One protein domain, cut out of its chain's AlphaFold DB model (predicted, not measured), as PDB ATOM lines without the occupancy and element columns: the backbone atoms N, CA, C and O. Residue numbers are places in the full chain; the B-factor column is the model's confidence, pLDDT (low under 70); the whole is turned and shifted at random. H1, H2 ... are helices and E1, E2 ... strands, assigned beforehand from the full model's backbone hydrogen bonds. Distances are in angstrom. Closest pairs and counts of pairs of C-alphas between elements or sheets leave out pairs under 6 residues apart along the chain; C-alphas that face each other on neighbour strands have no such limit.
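This is residues 36 to 165 of the 416 residues of the protein "Toxoplasma gondii family A protein" of Toxoplasma gondii (strain ATCC 50611 / Me49) (UniProt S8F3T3). Two strongly twisted sheets of four strands lie loosely and only partly face to face, E3 and E8 of one opposite E9 and E4 of the other, with the lone strand E2 slung along one side of the gap. The second sheet curls, carrying E5 and E6 away from the first, and the loop of residues 123 to 134 makes one far end. The printed part has 130 residues, under half in named elements, and is mostly strand: E1 to E6, H1, E7 to E9, H2. The sheets run E1 E3 E8 E7, mixed, and E4 E9 E5 E6, antiparallel. The whole is compact, with a radius of gyration of the C-alphas of 15.3 A, and spans 48 by 31 by 28 A.

Start at inner strand E3, residues 59 to 64. On one side is E1, residues 36 to 39, parallel at 20 degrees, with N 37 and O 61 2.8 A apart. On the other is E8, residues 135 to 141, antiparallel at 162 degrees, with N 62 and O 138 at 2.8 A. Edge strand E7, residues 117 to 122, forms a hairpin with E8; N 120 and O 137 are 2.9 A apart. In the other sheet look at E9, residues 152 to 159, whose pairing is staggered: residues 154 to 155 pair with E5, residues 88 to 93, where N 155 and O 90 are 2.9 A apart, and residues 157 to 159 with E4, residues 70 to 72, where N 72 and O 157 are 2.8 A apart. E5 forms a hairpin with E6, residues 96 to 104, with N 89 and O 103 at 2.9 A; E6 bends by 97 degrees at residue 100. E2, residues 48 to 54, pairs with no named strand but is near E9. H1, residues 105 to 108, is on this second sheet, over none of its strands; H2, residues 162 to 165, only grazes it, the closest C-alphas of H2 and E4 being those of Ser 162 and Phe 70, 7.2 A apart. Both helices are too short for an O i to N i+4 pair; in each the one O i to N i+3 pair is within hydrogen-bond range.

Find C-alpha 36 at (174.269, 205.353, 162.458), where E1 begins. E9, 23.9 A long, starts at C-alpha 152, (184.269, 187.566, 164.928). E2 measures 19.4 A, E8 19.2 A and E6 17.7 A. H2 ends at C-alpha 165, (158.575, 187.101, 165.958).

The C-alphas farthest apart, of Gly 128 and Gly 150, are 47.9 A from each other. The printed part has no cut; the links E4 to E5 and E7 to E8 are long. Mean pLDDT of the printed part is 86.1, under 70 at residues 75 to 85, 124 to 132 and 164 to 165.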
ATOM      1  N   ILE A  36     175.715 205.196 162.242       96.75
ATOM      2  CA  ILE A  36     174.269 205.353 162.458       96.75
ATOM      3  C   ILE A  36     173.494 204.673 161.325       96.75
ATOM      4  O   ILE A  36     173.818 204.837 160.149       96.75
ATOM      5  N   VAL A  37     172.439 203.946 161.689       97.31
ATOM      6  CA  VAL A  37     171.448 203.349 160.787       97.31
ATOM      7  C   VAL A  37     170.064 203.822 161.212       97.31
ATOM      8  O   VAL A  37     169.738 203.785 162.395       97.31
ATOM      9  N   THR A  38     169.224 204.227 160.263       96.69
ATOM     10  CA  THR A  38     167.866 204.708 160.555       96.69
ATOM     11  C   THR A  38     166.830 203.815 159.885       96.69
ATOM     12  O   THR A  38     166.751 203.764 158.657       96.69
ATOM     13  N   ILE A  39     166.001 203.147 160.687       96.31
ATOM     14  CA  ILE A  39     164.720 202.607 160.225       96.31
ATOM     15  C   ILE A  39     163.767 203.798 160.189       96.31
ATOM     16  O   ILE A  39     163.580 204.479 161.195       96.31
ATOM     17  N   ARG A  40     163.231 204.098 159.005       95.31
ATOM     18  CA  ARG A  40     162.394 205.282 158.774       95.31
ATOM     19  C   ARG A  40     160.992 205.083 159.347       95.31
ATOM     20  O   ARG A  40     160.592 203.957 159.621       95.31
ATOM     21  N   SER A  41     160.221 206.158 159.507       92.81
ATOM     22  CA  SER A  41     158.889 206.115 160.143       92.81
ATOM     23  C   SER A  41     157.856 205.200 159.465       92.81
ATOM     24  O   SER A  41     156.899 204.763 160.103       92.81
ATOM     25  N   ASN A  42     158.067 204.851 158.195       91.19
ATOM     26  CA  ASN A  42     157.307 203.856 157.430       91.19
ATOM     27  C   ASN A  42     157.814 202.404 157.589       91.19
ATOM     28  O   ASN A  42     157.283 201.501 156.944       91.19
ATOM     29  N   GLY A  43     158.806 202.166 158.446       93.00
ATOM     30  CA  GLY A  43     159.328 200.845 158.781       93.00
ATOM     31  C   GLY A  43     160.283 200.251 157.747       93.00
ATOM     32  O   GLY A  43     160.922 200.949 156.956       93.00
ATOM     33  N   VAL A  44     160.404 198.923 157.770       95.06
ATOM     34  CA  VAL A  44     161.269 198.165 156.860       95.06
ATOM     35  C   VAL A  44     160.480 197.812 155.596       95.06
ATOM     36  O   VAL A  44     159.740 196.834 155.571       95.06
ATOM     37  N   GLN A  45     160.626 198.621 154.544       92.81
ATOM     38  CA  GLN A  45     159.877 198.449 153.287       92.81
ATOM     39  C   GLN A  45     160.438 197.358 152.358       92.81
ATOM     40  O   GLN A  45     159.710 196.817 151.528       92.81
ATOM     41  N   GLU A  46     161.732 197.046 152.456       92.94
ATOM     42  CA  GLU A  46     162.425 196.127 151.548       92.94
ATOM     43  C   GLU A  46     163.514 195.312 152.267       92.94
ATOM     44  O   GLU A  46     163.842 195.563 153.427       92.94
ATOM     45  N   ASN A  47     164.048 194.292 151.589       95.12
ATOM     46  CA  ASN A  47     165.101 193.432 152.128       95.12
ATOM     47  C   ASN A  47     166.483 194.052 151.881       95.12
ATOM     48  O   ASN A  47     167.102 193.810 150.845       95.12
ATOM     49  N   THR A  48     166.973 194.820 152.853       96.19
ATOM     50  CA  THR A  48     168.246 195.553 152.770       96.19
ATOM     51  C   THR A  48     169.301 194.916 153.667       96.19
ATOM     52  O   THR A  48     169.030 194.613 154.828       96.19
ATOM     53  N   GLN A  49     170.528 194.756 153.163       97.31
ATOM     54  CA  GLN A  49     171.685 194.367 153.973       97.31
ATOM     55  C   GLN A  49     172.658 195.542 154.110       97.31
ATOM     56  O   GLN A  49     173.032 196.155 153.114       97.31
ATOM     57  N   GLN A  50     173.102 195.820 155.334       98.00
ATOM     58  CA  GLN A  50     174.173 196.774 155.631       98.00
ATOM     59  C   GLN A  50     175.310 196.052 156.363       98.00
ATOM     60  O   GLN A  50     175.061 195.106 157.111       98.00
ATOM     61  N   VAL A  51     176.557 196.449 156.102       98.06
ATOM     62  CA  VAL A  51     177.761 195.739 156.560       98.06
ATOM     63  C   VAL A  51     178.717 196.735 157.207       98.06
ATOM     64  O   VAL A  51     179.095 197.719 156.573       98.06
ATOM     65  N   PHE A  52     179.119 196.468 158.450       97.69
ATOM     66  CA  PHE A  52     179.953 197.360 159.256       97.69
ATOM     67  C   PHE A  52     181.201 196.643 159.764       97.69
ATOM     68  O   PHE A  52     181.112 195.527 160.275       97.69
ATOM     69  N   SER A  53     182.352 197.309 159.676       96.38
ATOM     70  CA  SER A  53     183.619 196.832 160.241       96.38
ATOM     71  C   SER A  53     183.979 197.680 161.456       96.38
ATOM     72  O   SER A  53     184.399 198.829 161.315       96.38
ATOM     73  N   LEU A  54     183.788 197.123 162.650       95.75
ATOM     74  CA  LEU A  54     183.928 197.832 163.917       95.75
ATOM     75  C   LEU A  54     185.313 197.603 164.532       95.75
ATOM     76  O   LEU A  54     185.769 196.473 164.720       95.75
ATOM     77  N   ARG A  55     185.966 198.719 164.874       95.00
ATOM     78  CA  ARG A  55     187.208 198.769 165.660       95.00
ATOM     79  C   ARG A  55     186.910 198.420 167.133       95.00
ATOM     80  O   ARG A  55     185.743 198.461 167.528       95.00
ATOM     81  N   PRO A  56     187.917 198.122 167.971       95.31
ATOM     82  CA  PRO A  56     187.724 198.036 169.420       95.31
ATOM     83  C   PRO A  56     186.992 199.260 169.978       95.31
ATOM     84  O   PRO A  56     187.315 200.383 169.588       95.31
ATOM     85  N   SER A  57     186.015 199.040 170.860       94.94
ATOM     86  CA  SER A  57     185.185 200.090 171.479       94.94
ATOM     87  C   SER A  57     184.375 200.978 170.514       94.94
ATOM     88  O   SER A  57     183.765 201.945 170.965       94.94
ATOM     89  N   ALA A  58     184.342 200.675 169.210       96.25
ATOM     90  CA  ALA A  58     183.541 201.415 168.235       96.25
ATOM     91  C   ALA A  58     182.043 201.111 168.379       96.25
ATOM     92  O   ALA A  58     181.654 200.018 168.795       96.25
ATOM     93  N   THR A  59     181.201 202.062 167.991       96.81
ATOM     94  CA  THR A  59     179.754 202.031 168.252       96.81
ATOM     95  C   THR A  59     178.911 202.052 166.977       96.81
ATOM     96  O   THR A  59     179.238 202.713 165.994       96.81
ATOM     97  N   LEU A  60     177.800 201.316 166.994       97.88
ATOM     98  CA  LEU A  60     176.816 201.253 165.913       97.88
ATOM     99  C   LEU A  60     175.421 201.496 166.494       97.88
ATOM    100  O   LEU A  60     174.912 200.682 167.261       97.88
ATOM    101  N   ARG A  61     174.800 202.618 166.126       97.19
ATOM    102  CA  ARG A  61     173.484 203.048 166.614       97.19
ATOM    103  C   ARG A  61     172.409 202.802 165.557       97.19
ATOM    104  O   ARG A  61     172.510 203.314 164.446       97.19
ATOM    105  N   VAL A  62     171.353 202.073 165.906       97.38
ATOM    106  CA  VAL A  62     170.141 201.919 165.088       97.38
ATOM    107  C   VAL A  62     169.029 202.769 165.697       97.38
ATOM    108  O   VAL A  62     168.665 202.569 166.852       97.38
ATOM    109  N   VAL A  63     168.497 203.722 164.937       95.94
ATOM    110  CA  VAL A  63     167.369 204.581 165.326       95.94
ATOM    111  C   VAL A  63     166.108 204.065 164.639       95.94
ATOM    112  O   VAL A  63     166.091 203.953 163.415       95.94
ATOM    113  N   ASP A  64     165.063 203.751 165.405       95.12
ATOM    114  CA  ASP A  64     163.781 203.278 164.876       95.12
ATOM    115  C   ASP A  64     162.711 204.377 164.888       95.12
ATOM    116  O   ASP A  64     161.879 204.457 165.789       95.12
ATOM    117  N   GLU A  65     162.684 205.204 163.843       93.88
ATOM    118  CA  GLU A  65     161.645 206.228 163.662       93.88
ATOM    119  C   GLU A  65     160.235 205.630 163.487       93.88
ATOM    120  O   GLU A  65     159.256 206.373 163.547       93.88
ATOM    121  N   SER A  66     160.099 204.316 163.245       91.94
ATOM    122  CA  SER A  66     158.792 203.650 163.152       91.94
ATOM    123  C   SER A  66     158.204 203.269 164.514       91.94
ATOM    124  O   SER A  66     156.991 203.060 164.610       91.94
ATOM    125  N   ALA A  67     159.054 203.159 165.545       90.62
ATOM    126  CA  ALA A  67     158.761 202.582 166.863       90.62
ATOM    127  C   ALA A  67     158.054 201.207 166.812       90.62
ATOM    128  O   ALA A  67     157.229 200.878 167.666       90.62
ATOM    129  N   LYS A  68     158.341 200.410 165.776       90.00
ATOM    130  CA  LYS A  68     157.693 199.122 165.462       90.00
ATOM    131  C   LYS A  68     158.697 198.017 165.131       90.00
ATOM    132  O   LYS A  68     158.280 196.915 164.781       90.00
ATOM    133  N   ALA A  69     160.002 198.289 165.188       91.38
ATOM    134  CA  ALA A  69     161.015 197.340 164.755       91.38
ATOM    135  C   ALA A  69     161.303 196.260 165.815       91.38
ATOM    136  O   ALA A  69     161.828 196.520 166.900       91.38
ATOM    137  N   PHE A  70     161.026 195.009 165.455       91.50
ATOM    138  CA  PHE A  70     161.423 193.826 166.206       91.50
ATOM    139  C   PHE A  70     162.891 193.501 165.919       91.50
ATOM    140  O   PHE A  70     163.265 193.254 164.770       91.50
ATOM    141  N   PHE A  71     163.716 193.478 166.968       93.50
ATOM    142  CA  PHE A  71     165.089 192.969 166.916       93.50
ATOM    143  C   PHE A  71     165.069 191.438 166.823       93.50
ATOM    144  O   PHE A  71     164.313 190.781 167.541       93.50
ATOM    145  N   LEU A  72     165.915 190.875 165.963       93.31
ATOM    146  CA  LEU A  72     166.055 189.442 165.711       93.31
ATOM    147  C   LEU A  72     167.550 189.045 165.695       93.31
ATOM    148  O   LEU A  72     168.359 189.773 165.110       93.31
ATOM    149  N   PRO A  73     167.940 187.889 166.267       92.12
ATOM    150  CA  PRO A  73     167.076 186.858 166.846       92.12
ATOM    151  C   PRO A  73     166.462 187.283 168.187       92.12
ATOM    152  O   PRO A  73     167.072 188.020 168.959       92.12
ATOM    153  N   GLN A  74     165.254 186.796 168.469       80.94
ATOM    154  CA  GLN A  74     164.631 186.939 169.785       80.94
ATOM    155  C   GLN A  74     165.071 185.805 170.718       80.94
ATOM    156  O   GLN A  74     165.361 184.690 170.278       80.94
ATOM    157  N   SER A  75     165.107 186.085 172.020       66.38
ATOM    158  CA  SER A  75     165.316 185.057 173.041       66.38
ATOM    159  C   SER A  75     164.047 184.213 173.188       66.38
ATOM    160  O   SER A  75     162.993 184.755 173.508       66.38
ATOM    161  N   ALA A  76     164.143 182.893 172.991       54.47
ATOM    162  CA  ALA A  76     162.998 181.981 173.125       54.47
ATOM    163  C   ALA A  76     162.406 181.961 174.550       54.47
ATOM    164  O   ALA A  76     161.209 181.741 174.722       54.47
ATOM    165  N   THR A  77     163.233 182.236 175.564       49.28
ATOM    166  CA  THR A  77     162.806 182.455 176.953       49.28
ATOM    167  C   THR A  77     162.541 183.943 177.185       49.28
ATOM    168  O   THR A  77     163.323 184.642 177.826       49.28
ATOM    169  N   ALA A  78     161.449 184.445 176.611       46.44
ATOM    170  CA  ALA A  78     160.924 185.769 176.926       46.44
ATOM    171  C   ALA A  78     160.099 185.703 178.225       46.44
ATOM    172  O   ALA A  78     158.872 185.790 178.195       46.44
ATOM    173  N   ASP A  79     160.776 185.521 179.365       40.25
ATOM    174  CA  ASP A  79     160.150 185.739 180.672       40.25
ATOM    175  C   ASP A  79     159.644 187.184 180.719       40.25
ATOM    176  O   ASP A  79     160.411 188.121 180.502       40.25
ATOM    177  N   GLN A  80     158.348 187.370 180.969       40.00
ATOM    178  CA  GLN A  80     157.628 188.613 180.648       40.00
ATOM    179  C   GLN A  80     158.044 189.842 181.492       40.00
ATOM    180  O   GLN A  80     157.657 190.961 181.168       40.00
ATOM    181  N   ASP A  81     158.857 189.626 182.533       35.53
ATOM    182  CA  ASP A  81     159.476 190.639 183.409       35.53
ATOM    183  C   ASP A  81     160.978 190.865 183.110       35.53
ATOM    184  O   ASP A  81     161.608 191.769 183.658       35.53
ATOM    185  N   SER A  82     161.590 190.048 182.242       42.09
ATOM    186  CA  SER A  82     162.976 190.234 181.806       42.09
ATOM    187  C   SER A  82     163.028 191.166 180.601       42.09
ATOM    188  O   SER A  82     162.421 190.896 179.563       42.09
ATOM    189  N   ALA A  83     163.808 192.245 180.708       45.53
ATOM    190  CA  ALA A  83     164.049 193.141 179.581       45.53
ATOM    191  C   ALA A  83     164.555 192.341 178.356       45.53
ATOM    192  O   ALA A  83     165.402 191.457 178.526       45.53
ATOM    193  N   PRO A  84     164.051 192.619 177.135       55.69
ATOM    194  CA  PRO A  84     164.270 191.783 175.955       55.69
ATOM    195  C   PRO A  84     165.758 191.521 175.712       55.69
ATOM    196  O   PRO A  84     166.521 192.419 175.365       55.69
ATOM    197  N   GLY A  85     166.168 190.268 175.915       63.16
ATOM    198  CA  GLY A  85     167.572 189.885 175.944       63.16
ATOM    199  C   GLY A  85     168.236 189.963 174.572       63.16
ATOM    200  O   GLY A  85     168.238 188.973 173.838       63.16
ATOM    201  N   TYR A  86     168.877 191.096 174.271       86.31
ATOM    202  CA  TYR A  86     169.760 191.320 173.114       86.31
ATOM    203  C   TYR A  86     171.101 190.564 173.248       86.31
ATOM    204  O   TYR A  86     172.176 191.095 172.985       86.31
ATOM    205  N   ASN A  87     171.031 189.312 173.702       89.00
ATOM    206  CA  ASN A  87     172.161 188.474 174.104       89.00
ATOM    207  C   ASN A  87     172.669 187.565 172.975       89.00
ATOM    208  O   ASN A  87     173.685 186.888 173.147       89.00
ATOM    209  N   PHE A  88     171.971 187.545 171.838       91.94
ATOM    210  CA  PHE A  88     172.202 186.635 170.722       91.94
ATOM    211  C   PHE A  88     172.348 187.375 169.388       91.94
ATOM    212  O   PHE A  88     171.779 188.447 169.175       91.94
ATOM    213  N   ALA A  89     173.067 186.738 168.469       95.88
ATOM    214  CA  ALA A  89     173.139 187.077 167.056       95.88
ATOM    215  C   ALA A  89     172.907 185.831 166.196       95.88
ATOM    216  O   ALA A  89     173.035 184.706 166.678       95.88
ATOM    217  N   TYR A  90     172.631 186.027 164.911       96.94
ATOM    218  CA  TYR A  90     172.764 184.988 163.894       96.94
ATOM    219  C   TYR A  90     174.238 184.776 163.531       96.94
ATOM    220  O   TYR A  90     175.018 185.732 163.464       96.94
ATOM    221  N   VAL A  91     174.620 183.527 163.265       96.88
ATOM    222  CA  VAL A  91     175.989 183.167 162.861       96.88
ATOM    223  C   VAL A  91     176.306 183.762 161.483       96.88
ATOM    224  O   VAL A  91     175.484 183.680 160.573       96.88
ATOM    225  N   PHE A  92     177.504 184.326 161.296       97.56
ATOM    226  CA  PHE A  92     178.033 184.647 159.967       97.56
ATOM    227  C   PHE A  92     179.095 183.615 159.576       97.56
ATOM    228  O   PHE A  92     180.153 183.530 160.196       97.56
ATOM    229  N   GLU A  93     178.822 182.835 158.536       95.31
ATOM    230  CA  GLU A  93     179.689 181.762 158.040       95.31
ATOM    231  C   GLU A  93     179.682 181.756 156.505       95.31
ATOM    232  O   GLU A  93     178.706 182.160 155.877       95.31
ATOM    233  N   ASN A  94     180.774 181.330 155.862       94.00
ATOM    234  CA  ASN A  94     180.853 181.215 154.392       94.00
ATOM    235  C   ASN A  94     180.430 182.499 153.629       94.00
ATOM    236  O   ASN A  94     179.778 182.441 152.578       94.00
ATOM    237  N   GLY A  95     180.774 183.665 154.189       94.44
ATOM    238  CA  GLY A  95     180.488 184.986 153.622       94.44
ATOM    239  C   GLY A  95     179.030 185.453 153.726       94.44
ATOM    240  O   GLY A  95     178.660 186.388 153.018       94.44
ATOM    241  N   ARG A  96     178.187 184.813 154.549       95.62
ATOM    242  CA  ARG A  96     176.760 185.144 154.692       95.62
ATOM    243  C   ARG A  96     176.235 184.906 156.108       95.62
ATOM    244  O   ARG A  96     176.812 184.152 156.881       95.62
ATOM    245  N   CYS A  97     175.091 185.505 156.416       97.38
ATOM    246  CA  CYS A  97     174.329 185.182 157.619       97.38
ATOM    247  C   CYS A  97     173.646 183.810 157.479       97.38
ATOM    248  O   CYS A  97     172.991 183.551 156.466       97.38
ATOM    249  N   ASN A  98     173.734 182.975 158.511       96.19
ATOM    250  CA  ASN A  98     172.892 181.800 158.703       96.19
ATOM    251  C   ASN A  98     171.771 182.160 159.692       96.19
ATOM    252  O   ASN A  98     172.018 182.327 160.883       96.19
ATOM    253  N   PHE A  99     170.536 182.287 159.197       93.62
ATOM    254  CA  PHE A  99     169.380 182.684 160.012       93.62
ATOM    255  C   PHE A  99     168.723 181.527 160.787       93.62
ATOM    256  O   PHE A  99     167.808 181.764 161.568       93.62
ATOM    257  N   GLU A 100     169.192 180.291 160.604       92.00
ATOM    258  CA  GLU A 100     168.735 179.106 161.345       92.00
ATOM    259  C   GLU A 100     169.575 178.870 162.613       92.00
ATOM    260  O   GLU A 100     169.152 178.154 163.523       92.00
ATOM    261  N   ARG A 101     170.773 179.470 162.689       93.50
ATOM    262  CA  ARG A 101     171.738 179.276 163.778       93.50
ATOM    263  C   ARG A 101     172.046 180.578 164.500       93.50
ATOM    264  O   ARG A 101     172.422 181.573 163.881       93.50
ATOM    265  N   THR A 102     171.969 180.541 165.825       93.81
ATOM    266  CA  THR A 102     172.345 181.658 166.696       93.81
ATOM    267  C   THR A 102     173.624 181.374 167.484       93.81
ATOM    268  O   THR A 102     174.035 180.227 167.656       93.81
ATOM    269  N   VAL A 103     174.257 182.445 167.956       92.50
ATOM    270  CA  VAL A 103     175.399 182.450 168.877       92.50
ATOM    271  C   VAL A 103     175.134 183.495 169.963       92.50
ATOM    272  O   VAL A 103     174.579 184.555 169.662       92.50
ATOM    273  N   ALA A 104     175.481 183.215 171.223       92.62
ATOM    274  CA  ALA A 104     175.385 184.217 172.285       92.62
ATOM    275  C   ALA A 104     176.643 185.094 172.317       92.62
ATOM    276  O   ALA A 104     177.756 184.605 172.118       92.62
ATOM    277  N   TYR A 105     176.497 186.384 172.627       93.12
ATOM    278  CA  TYR A 105     177.630 187.318 172.610       93.12
ATOM    279  C   TYR A 105     178.739 186.950 173.606       93.12
ATOM    280  O   TYR A 105     179.908 187.135 173.292       93.12
ATOM    281  N   LYS A 106     178.398 186.335 174.745       91.69
ATOM    282  CA  LYS A 106     179.364 185.761 175.706       91.69
ATOM    283  C   LYS A 106     180.270 184.662 175.121       91.69
ATOM    284  O   LYS A 106     181.385 184.478 175.598       91.69
ATOM    285  N   ASP A 107     179.792 183.942 174.105       92.44
ATOM    286  CA  ASP A 107     180.507 182.837 173.462       92.44
ATOM    287  C   ASP A 107     181.307 183.356 172.249       92.44
ATOM    288  O   ASP A 107     182.383 182.847 171.947       92.44
ATOM    289  N   ALA A 108     180.809 184.411 171.587       93.31
ATOM    290  CA  ALA A 108     181.510 185.133 170.520       93.31
ATOM    291  C   ALA A 108     182.619 186.074 171.040       93.31
ATOM    292  O   ALA A 108     183.595 186.316 170.335       93.31
ATOM    293  N   PHE A 109     182.491 186.585 172.268       94.44
ATOM    294  CA  PHE A 109     183.449 187.493 172.907       94.44
ATOM    295  C   PHE A 109     183.837 187.003 174.319       94.44
ATOM    296  O   PHE A 109     183.439 187.613 175.318       94.44
ATOM    297  N   PRO A 110     184.598 185.895 174.437       92.81
ATOM    298  CA  PRO A 110     184.947 185.312 175.729       92.81
ATOM    299  C   PRO A 110     185.632 186.309 176.673       92.81
ATOM    300  O   PRO A 110     186.520 187.065 176.281       92.81
ATOM    301  N   GLY A 111     185.211 186.292 177.939       90.88
ATOM    302  CA  GLY A 111     185.683 187.205 178.985       90.88
ATOM    303  C   GLY A 111     184.930 188.538 179.056       90.88
ATOM    304  O   GLY A 111     184.946 189.170 180.109       90.88
ATOM    305  N   HIS A 112     184.220 188.947 177.999       92.44
ATOM    306  CA  HIS A 112     183.444 190.185 178.024       92.44
ATOM    307  C   HIS A 112     182.102 189.992 178.747       92.44
ATOM    308  O   HIS A 112     181.352 189.064 178.447       92.44
ATOM    309  N   SER A 113     181.794 190.878 179.697       88.50
ATOM    310  CA  SER A 113     180.651 190.737 180.615       88.50
ATOM    311  C   SER A 113     179.610 191.860 180.540       88.50
ATOM    312  O   SER A 113     178.560 191.745 181.169       88.50
ATOM    313  N   GLN A 114     179.871 192.940 179.796       90.19
ATOM    314  CA  GLN A 114     178.915 194.039 179.629       90.19
ATOM    315  C   GLN A 114     177.914 193.724 178.499       90.19
ATOM    316  O   GLN A 114     178.248 192.987 177.565       90.19
ATOM    317  N   PRO A 115     176.675 194.249 178.557       90.69
ATOM    318  CA  PRO A 115     175.709 194.085 177.477       90.69
ATOM    319  C   PRO A 115     176.178 194.852 176.235       90.69
ATOM    320  O   PRO A 115     176.327 196.072 176.276       90.69
ATOM    321  N   LEU A 116     176.392 194.142 175.124       93.88
ATOM    322  CA  LEU A 116     176.869 194.776 173.889       93.88
ATOM    323  C   LEU A 116     175.803 195.649 173.233       93.88
ATOM    324  O   LEU A 116     176.129 196.698 172.695       93.88
ATOM    325  N   TRP A 117     174.542 195.214 173.280       95.19
ATOM    326  CA  TRP A 117     173.390 195.970 172.798       95.19
ATOM    327  C   TRP A 117     172.623 196.569 173.975       95.19
ATOM    328  O   TRP A 117     172.146 195.845 174.850       95.19
ATOM    329  N   VAL A 118     172.435 197.886 173.948       92.31
ATOM    330  CA  VAL A 118     171.576 198.625 174.880       92.31
ATOM    331  C   VAL A 118     170.439 199.264 174.089       92.31
ATOM    332  O   VAL A 118     170.691 199.944 173.094       92.31
ATOM    333  N   ARG A 119     169.187 199.067 174.530       92.06
ATOM    334  CA  ARG A 119     168.031 199.811 174.007       92.06
ATOM    335  C   ARG A 119     167.690 200.974 174.933       92.06
ATOM    336  O   ARG A 119     167.461 200.766 176.121       92.06
ATOM    337  N   SER A 120     167.591 202.169 174.369       90.38
ATOM    338  CA  SER A 120     167.053 203.372 175.008       90.38
ATOM    339  C   SER A 120     165.898 203.943 174.173       90.38
ATOM    340  O   SER A 120     165.498 203.358 173.161       90.38
ATOM    341  N   ALA A 121     165.336 205.070 174.606       89.12
ATOM    342  CA  ALA A 121     164.390 205.856 173.825       89.12
ATOM    343  C   ALA A 121     164.762 207.342 173.910       89.12
ATOM    344  O   ALA A 121     165.152 207.826 174.974       89.12
ATOM    345  N   SER A 122     164.648 208.064 172.796       84.56
ATOM    346  CA  SER A 122     164.830 209.518 172.747       84.56
ATOM    347  C   SER A 122     163.492 210.229 172.576       84.56
ATOM    348  O   SER A 122     162.763 209.951 171.622       84.56
ATOM    349  N   HIS A 123     163.217 211.198 173.450       74.50
ATOM    350  CA  HIS A 123     162.045 212.084 173.375       74.50
ATOM    351  C   HIS A 123     162.392 213.474 172.801       74.50
ATOM    352  O   HIS A 123     161.590 214.406 172.879       74.50
ATOM    353  N   GLU A 124     163.600 213.645 172.250       64.94
ATOM    354  CA  GLU A 124     164.020 214.906 171.638       64.94
ATOM    355  C   GLU A 124     163.166 215.231 170.408       64.94
ATOM    356  O   GLU A 124     162.871 214.368 169.585       64.94
ATOM    357  N   ASN A 125     162.778 216.503 170.280       48.22
ATOM    358  CA  ASN A 125     161.827 216.985 169.277       48.22
ATOM    359  C   ASN A 125     160.465 216.264 169.313       48.22
ATOM    360  O   ASN A 125     159.998 215.732 168.305       48.22
ATOM    361  N   ALA A 126     159.751 216.384 170.439       48.00
ATOM    362  CA  ALA A 126     158.310 216.116 170.566       48.00
ATOM    363  C   ALA A 126     157.419 217.088 169.736       48.00
ATOM    364  O   ALA A 126     156.381 217.574 170.186       48.00
ATOM    365  N   GLY A 127     157.823 217.390 168.498       45.66
ATOM    366  CA  GLY A 127     157.132 218.234 167.526       45.66
ATOM    367  C   GLY A 127     155.957 217.516 166.861       45.66
ATOM    368  O   GLY A 127     155.979 217.247 165.663       45.66
ATOM    369  N   GLY A 128     154.930 217.189 167.645       49.16
ATOM    370  CA  GLY A 128     153.599 216.795 167.168       49.16
ATOM    371  C   GLY A 128     153.441 215.409 166.523       49.16
ATOM    372  O   GLY A 128     152.304 215.013 166.302       49.16
ATOM    373  N   ASN A 129     154.521 214.674 166.221       56.25
ATOM    374  CA  ASN A 129     154.454 213.333 165.605       56.25
ATOM    375  C   ASN A 129     155.476 212.321 166.178       56.25
ATOM    376  O   ASN A 129     155.745 211.299 165.550       56.25
ATOM    377  N   ALA A 130     156.073 212.597 167.341       58.84
ATOM    378  CA  ALA A 130     156.927 211.623 168.025       58.84
ATOM    379  C   ALA A 130     156.068 210.528 168.702       58.84
ATOM    380  O   ALA A 130     154.974 210.849 169.176       58.84
ATOM    381  N   PRO A 131     156.534 209.266 168.787       64.62
ATOM    382  CA  PRO A 131     155.883 208.238 169.599       64.62
ATOM    383  C   PRO A 131     155.848 208.637 171.082       64.62
ATOM    384  O   PRO A 131     156.789 209.259 171.577       64.62
ATOM    385  N   GLU A 132     154.793 208.245 171.798       66.06
ATOM    386  CA  GLU A 132     154.614 208.558 173.227       66.06
ATOM    387  C   GLU A 132     155.720 207.917 174.091       66.06
ATOM    388  O   GLU A 132     156.348 208.597 174.902       66.06
ATOM    389  N   ASP A 133     156.079 206.663 173.790       74.88
ATOM    390  CA  ASP A 133     157.219 205.932 174.370       74.88
ATOM    391  C   ASP A 133     158.606 206.450 173.915       74.88
ATOM    392  O   ASP A 133     159.637 205.876 174.269       74.88
ATOM    393  N   GLY A 134     158.653 207.519 173.112       84.31
ATOM    394  CA  GLY A 134     159.863 208.024 172.462       84.31
ATOM    395  C   GLY A 134     160.297 207.198 171.244       84.31
ATOM    396  O   GLY A 134     159.746 206.141 170.938       84.31
ATOM    397  N   ILE A 135     161.299 207.693 170.516       89.94
ATOM    398  CA  ILE A 135     161.903 206.986 169.375       89.94
ATOM    399  C   ILE A 135     162.892 205.942 169.921       89.94
ATOM    400  O   ILE A 135     163.861 206.345 170.574       89.94
ATOM    401  N   PRO A 136     162.706 204.629 169.677       92.88
ATOM    402  CA  PRO A 136     163.637 203.613 170.149       92.88
ATOM    403  C   PRO A 136     165.013 203.723 169.496       92.88
ATOM    404  O   PRO A 136     165.143 203.916 168.285       92.88
ATOM    405  N   ILE A 137     166.051 203.536 170.305       93.75
ATOM    406  CA  ILE A 137     167.449 203.520 169.877       93.75
ATOM    407  C   ILE A 137     168.077 202.218 170.363       93.75
ATOM    408  O   ILE A 137     167.945 201.873 171.533       93.75
ATOM    409  N   TYR A 138     168.782 201.515 169.481       95.12
ATOM    410  CA  TYR A 138     169.545 200.308 169.790       95.12
ATOM    411  C   TYR A 138     171.020 200.609 169.523       95.12
ATOM    412  O   TYR A 138     171.420 200.750 168.368       95.12
ATOM    413  N   THR A 139     171.833 200.719 170.569       95.69
ATOM    414  CA  THR A 139     173.271 200.983 170.443       95.69
ATOM    415  C   THR A 139     174.046 199.701 170.695       95.69
ATOM    416  O   THR A 139     173.958 199.137 171.784       95.69
ATOM    417  N   PHE A 140     174.812 199.258 169.698       96.69
ATOM    418  CA  PHE A 140     175.855 198.254 169.856       96.69
ATOM    419  C   PHE A 140     177.182 198.930 170.199       96.69
ATOM    420  O   PHE A 140     177.649 199.783 169.441       96.69
ATOM    421  N   THR A 141     177.818 198.503 171.284       96.44
ATOM    422  CA  THR A 141     179.201 198.852 171.621       96.44
ATOM    423  C   THR A 141     180.082 197.638 171.374       96.44
ATOM    424  O   THR A 141     179.908 196.589 171.993       96.44
ATOM    425  N   ASN A 142     181.039 197.767 170.458       96.81
ATOM    426  CA  ASN A 142     181.971 196.693 170.154       96.81
ATOM    427  C   ASN A 142     182.959 196.486 171.318       96.81
ATOM    428  O   ASN A 142     183.445 197.484 171.853       96.81
ATOM    429  N   PRO A 143     183.322 195.250 171.711       96.31
ATOM    430  CA  PRO A 143     184.204 195.063 172.859       96.31
ATOM    431  C   PRO A 143     185.594 195.714 172.713       96.31
ATOM    432  O   PRO A 143     186.093 195.900 171.594       96.31
ATOM    433  N   PRO A 144     186.259 196.018 173.842       95.06
ATOM    434  CA  PRO A 144     187.679 196.358 173.879       95.06
ATOM    435  C   PRO A 144     188.568 195.267 173.260       95.06
ATOM    436  O   PRO A 144     188.197 194.092 173.227       95.06
ATOM    437  N   ALA A 145     189.751 195.650 172.772       93.81
ATOM    438  CA  ALA A 145     190.579 194.840 171.871       93.81
ATOM    439  C   ALA A 145     190.966 193.465 172.442       93.81
ATOM    440  O   ALA A 145     191.004 192.476 171.710       93.81
ATOM    441  N   GLU A 146     191.217 193.408 173.746       92.44
ATOM    442  CA  GLU A 146     191.587 192.221 174.512       92.44
ATOM    443  C   GLU A 146     190.482 191.151 174.578       92.44
ATOM    444  O   GLU A 146     190.776 189.986 174.831       92.44
ATOM    445  N   HIS A 147     189.232 191.507 174.268       93.19
ATOM    446  CA  HIS A 147     188.095 190.582 174.202       93.19
ATOM    447  C   HIS A 147     187.831 190.037 172.787       93.19
ATOM    448  O   HIS A 147     187.004 189.140 172.612       93.19
ATOM    449  N   LEU A 148     188.508 190.568 171.760       91.25
ATOM    450  CA  LEU A 148     188.171 190.295 170.356       91.25
ATOM    451  C   LEU A 148     188.823 189.031 169.782       91.25
ATOM    452  O   LEU A 148     188.375 188.563 168.744       91.25
ATOM    453  N   ASN A 149     189.849 188.468 170.435       81.75
ATOM    454  CA  ASN A 149     190.338 187.091 170.228       81.75
ATOM    455  C   ASN A 149     190.545 186.632 168.756       81.75
ATOM    456  O   ASN A 149     190.298 185.480 168.413       81.75
ATOM    457  N   GLY A 150     191.022 187.527 167.880       79.38
ATOM    458  CA  GLY A 150     191.243 187.264 166.443       79.38
ATOM    459  C   GLY A 150     190.154 187.816 165.510       79.38
ATOM    460  O   GLY A 150     190.404 187.990 164.320       79.38
ATOM    461  N   GLY A 151     189.006 188.195 166.066       89.56
ATOM    462  CA  GLY A 151     187.872 188.807 165.384       89.56
ATOM    463  C   GLY A 151     186.731 187.826 165.119       89.56
ATOM    464  O   GLY A 151     186.947 186.649 164.835       89.56
ATOM    465  N   VAL A 152     185.499 188.327 165.186       94.81
ATOM    466  CA  VAL A 152     184.269 187.566 164.928       94.81
ATOM    467  C   VAL A 152     183.347 188.328 163.989       94.81
ATOM    468  O   VAL A 152     183.406 189.551 163.869       94.81
ATOM    469  N   SER A 153     182.483 187.595 163.295       97.38
ATOM    470  CA  SER A 153     181.447 188.169 162.439       97.38
ATOM    471  C   SER A 153     180.093 187.583 162.806       97.38
ATOM    472  O   SER A 153     179.989 186.389 163.084       97.38
ATOM    473  N   PHE A 154     179.060 188.417 162.809       97.75
ATOM    474  CA  PHE A 154     177.702 188.011 163.160       97.75
ATOM    475  C   PHE A 154     176.667 188.882 162.443       97.75
ATOM    476  O   PHE A 154     177.005 189.923 161.876       97.75
ATOM    477  N   CYS A 155     175.401 188.465 162.478       98.12
ATOM    478  CA  CYS A 155     174.297 189.251 161.937       98.12
ATOM    479  C   CYS A 155     173.171 189.459 162.950       98.12
ATOM    480  O   CYS A 155     172.846 188.566 163.730       98.12
ATOM    481  N   VAL A 156     172.507 190.606 162.865       97.50
ATOM    482  CA  VAL A 156     171.204 190.856 163.498       97.50
ATOM    483  C   VAL A 156     170.209 191.312 162.435       97.50
ATOM    484  O   VAL A 156     170.590 191.703 161.327       97.50
ATOM    485  N   ARG A 157     168.919 191.245 162.750       96.50
ATOM    486  CA  ARG A 157     167.844 191.694 161.868       96.50
ATOM    487  C   ARG A 157     166.886 192.621 162.592       96.50
ATOM    488  O   ARG A 157     166.626 192.455 163.776       96.50
ATOM    489  N   PHE A 158     166.326 193.547 161.830       95.69
ATOM    490  CA  PHE A 158     165.177 194.347 162.214       95.69
ATOM    491  C   PHE A 158     164.068 194.146 161.181       95.69
ATOM    492  O   PHE A 158     164.328 194.105 159.975       95.69
ATOM    493  N   THR A 159     162.831 194.031 161.646       94.88
ATOM    494  CA  THR A 159     161.636 194.013 160.795       94.88
ATOM    495  C   THR A 159     160.482 194.691 161.515       94.88
ATOM    496  O   THR A 159     160.417 194.657 162.741       94.88
ATOM    497  N   THR A 160     159.580 195.320 160.769       92.94
ATOM    498  CA  THR A 160     158.353 195.928 161.304       92.94
ATOM    499  C   THR A 160     157.122 195.032 161.142       92.94
ATOM    500  O   THR A 160     156.011 195.461 161.447       92.94
ATOM    501  N   ASP A 161     157.302 193.791 160.676       85.94
ATOM    502  CA  ASP A 161     156.256 192.767 160.662       85.94
ATOM    503  C   ASP A 161     156.283 191.972 161.977       85.94
ATOM    504  O   ASP A 161     157.277 191.319 162.306       85.94
ATOM    505  N   SER A 162     155.188 192.011 162.737       79.38
ATOM    506  CA  SER A 162     155.089 191.307 164.017       79.38
ATOM    507  C   SER A 162     155.034 189.783 163.878       79.38
ATOM    508  O   SER A 162     155.380 189.090 164.834       79.38
ATOM    509  N   THR A 163     154.666 189.241 162.711       74.75
ATOM    510  CA  THR A 163     154.538 187.786 162.491       74.75
ATOM    511  C   THR A 163     155.891 187.063 162.464       74.75
ATOM    512  O   THR A 163     155.982 185.895 162.845       74.75
ATOM    513  N   ALA A 164     156.972 187.768 162.116       67.69
ATOM    514  CA  ALA A 164     158.341 187.238 162.093       67.69
ATOM    515  C   ALA A 164     158.958 186.984 163.484       67.69
ATOM    516  O   ALA A 164     160.008 186.356 163.590       67.69
ATOM    517  N   THR A 165     158.286 187.427 164.548       59.22
ATOM    518  CA  THR A 165     158.575 187.101 165.958       59.22
ATOM    519  C   THR A 165     158.481 185.591 166.234       59.22
ATOM    520  O   THR A 165     159.176 185.068 167.098       59.22
TER     521      THR A 165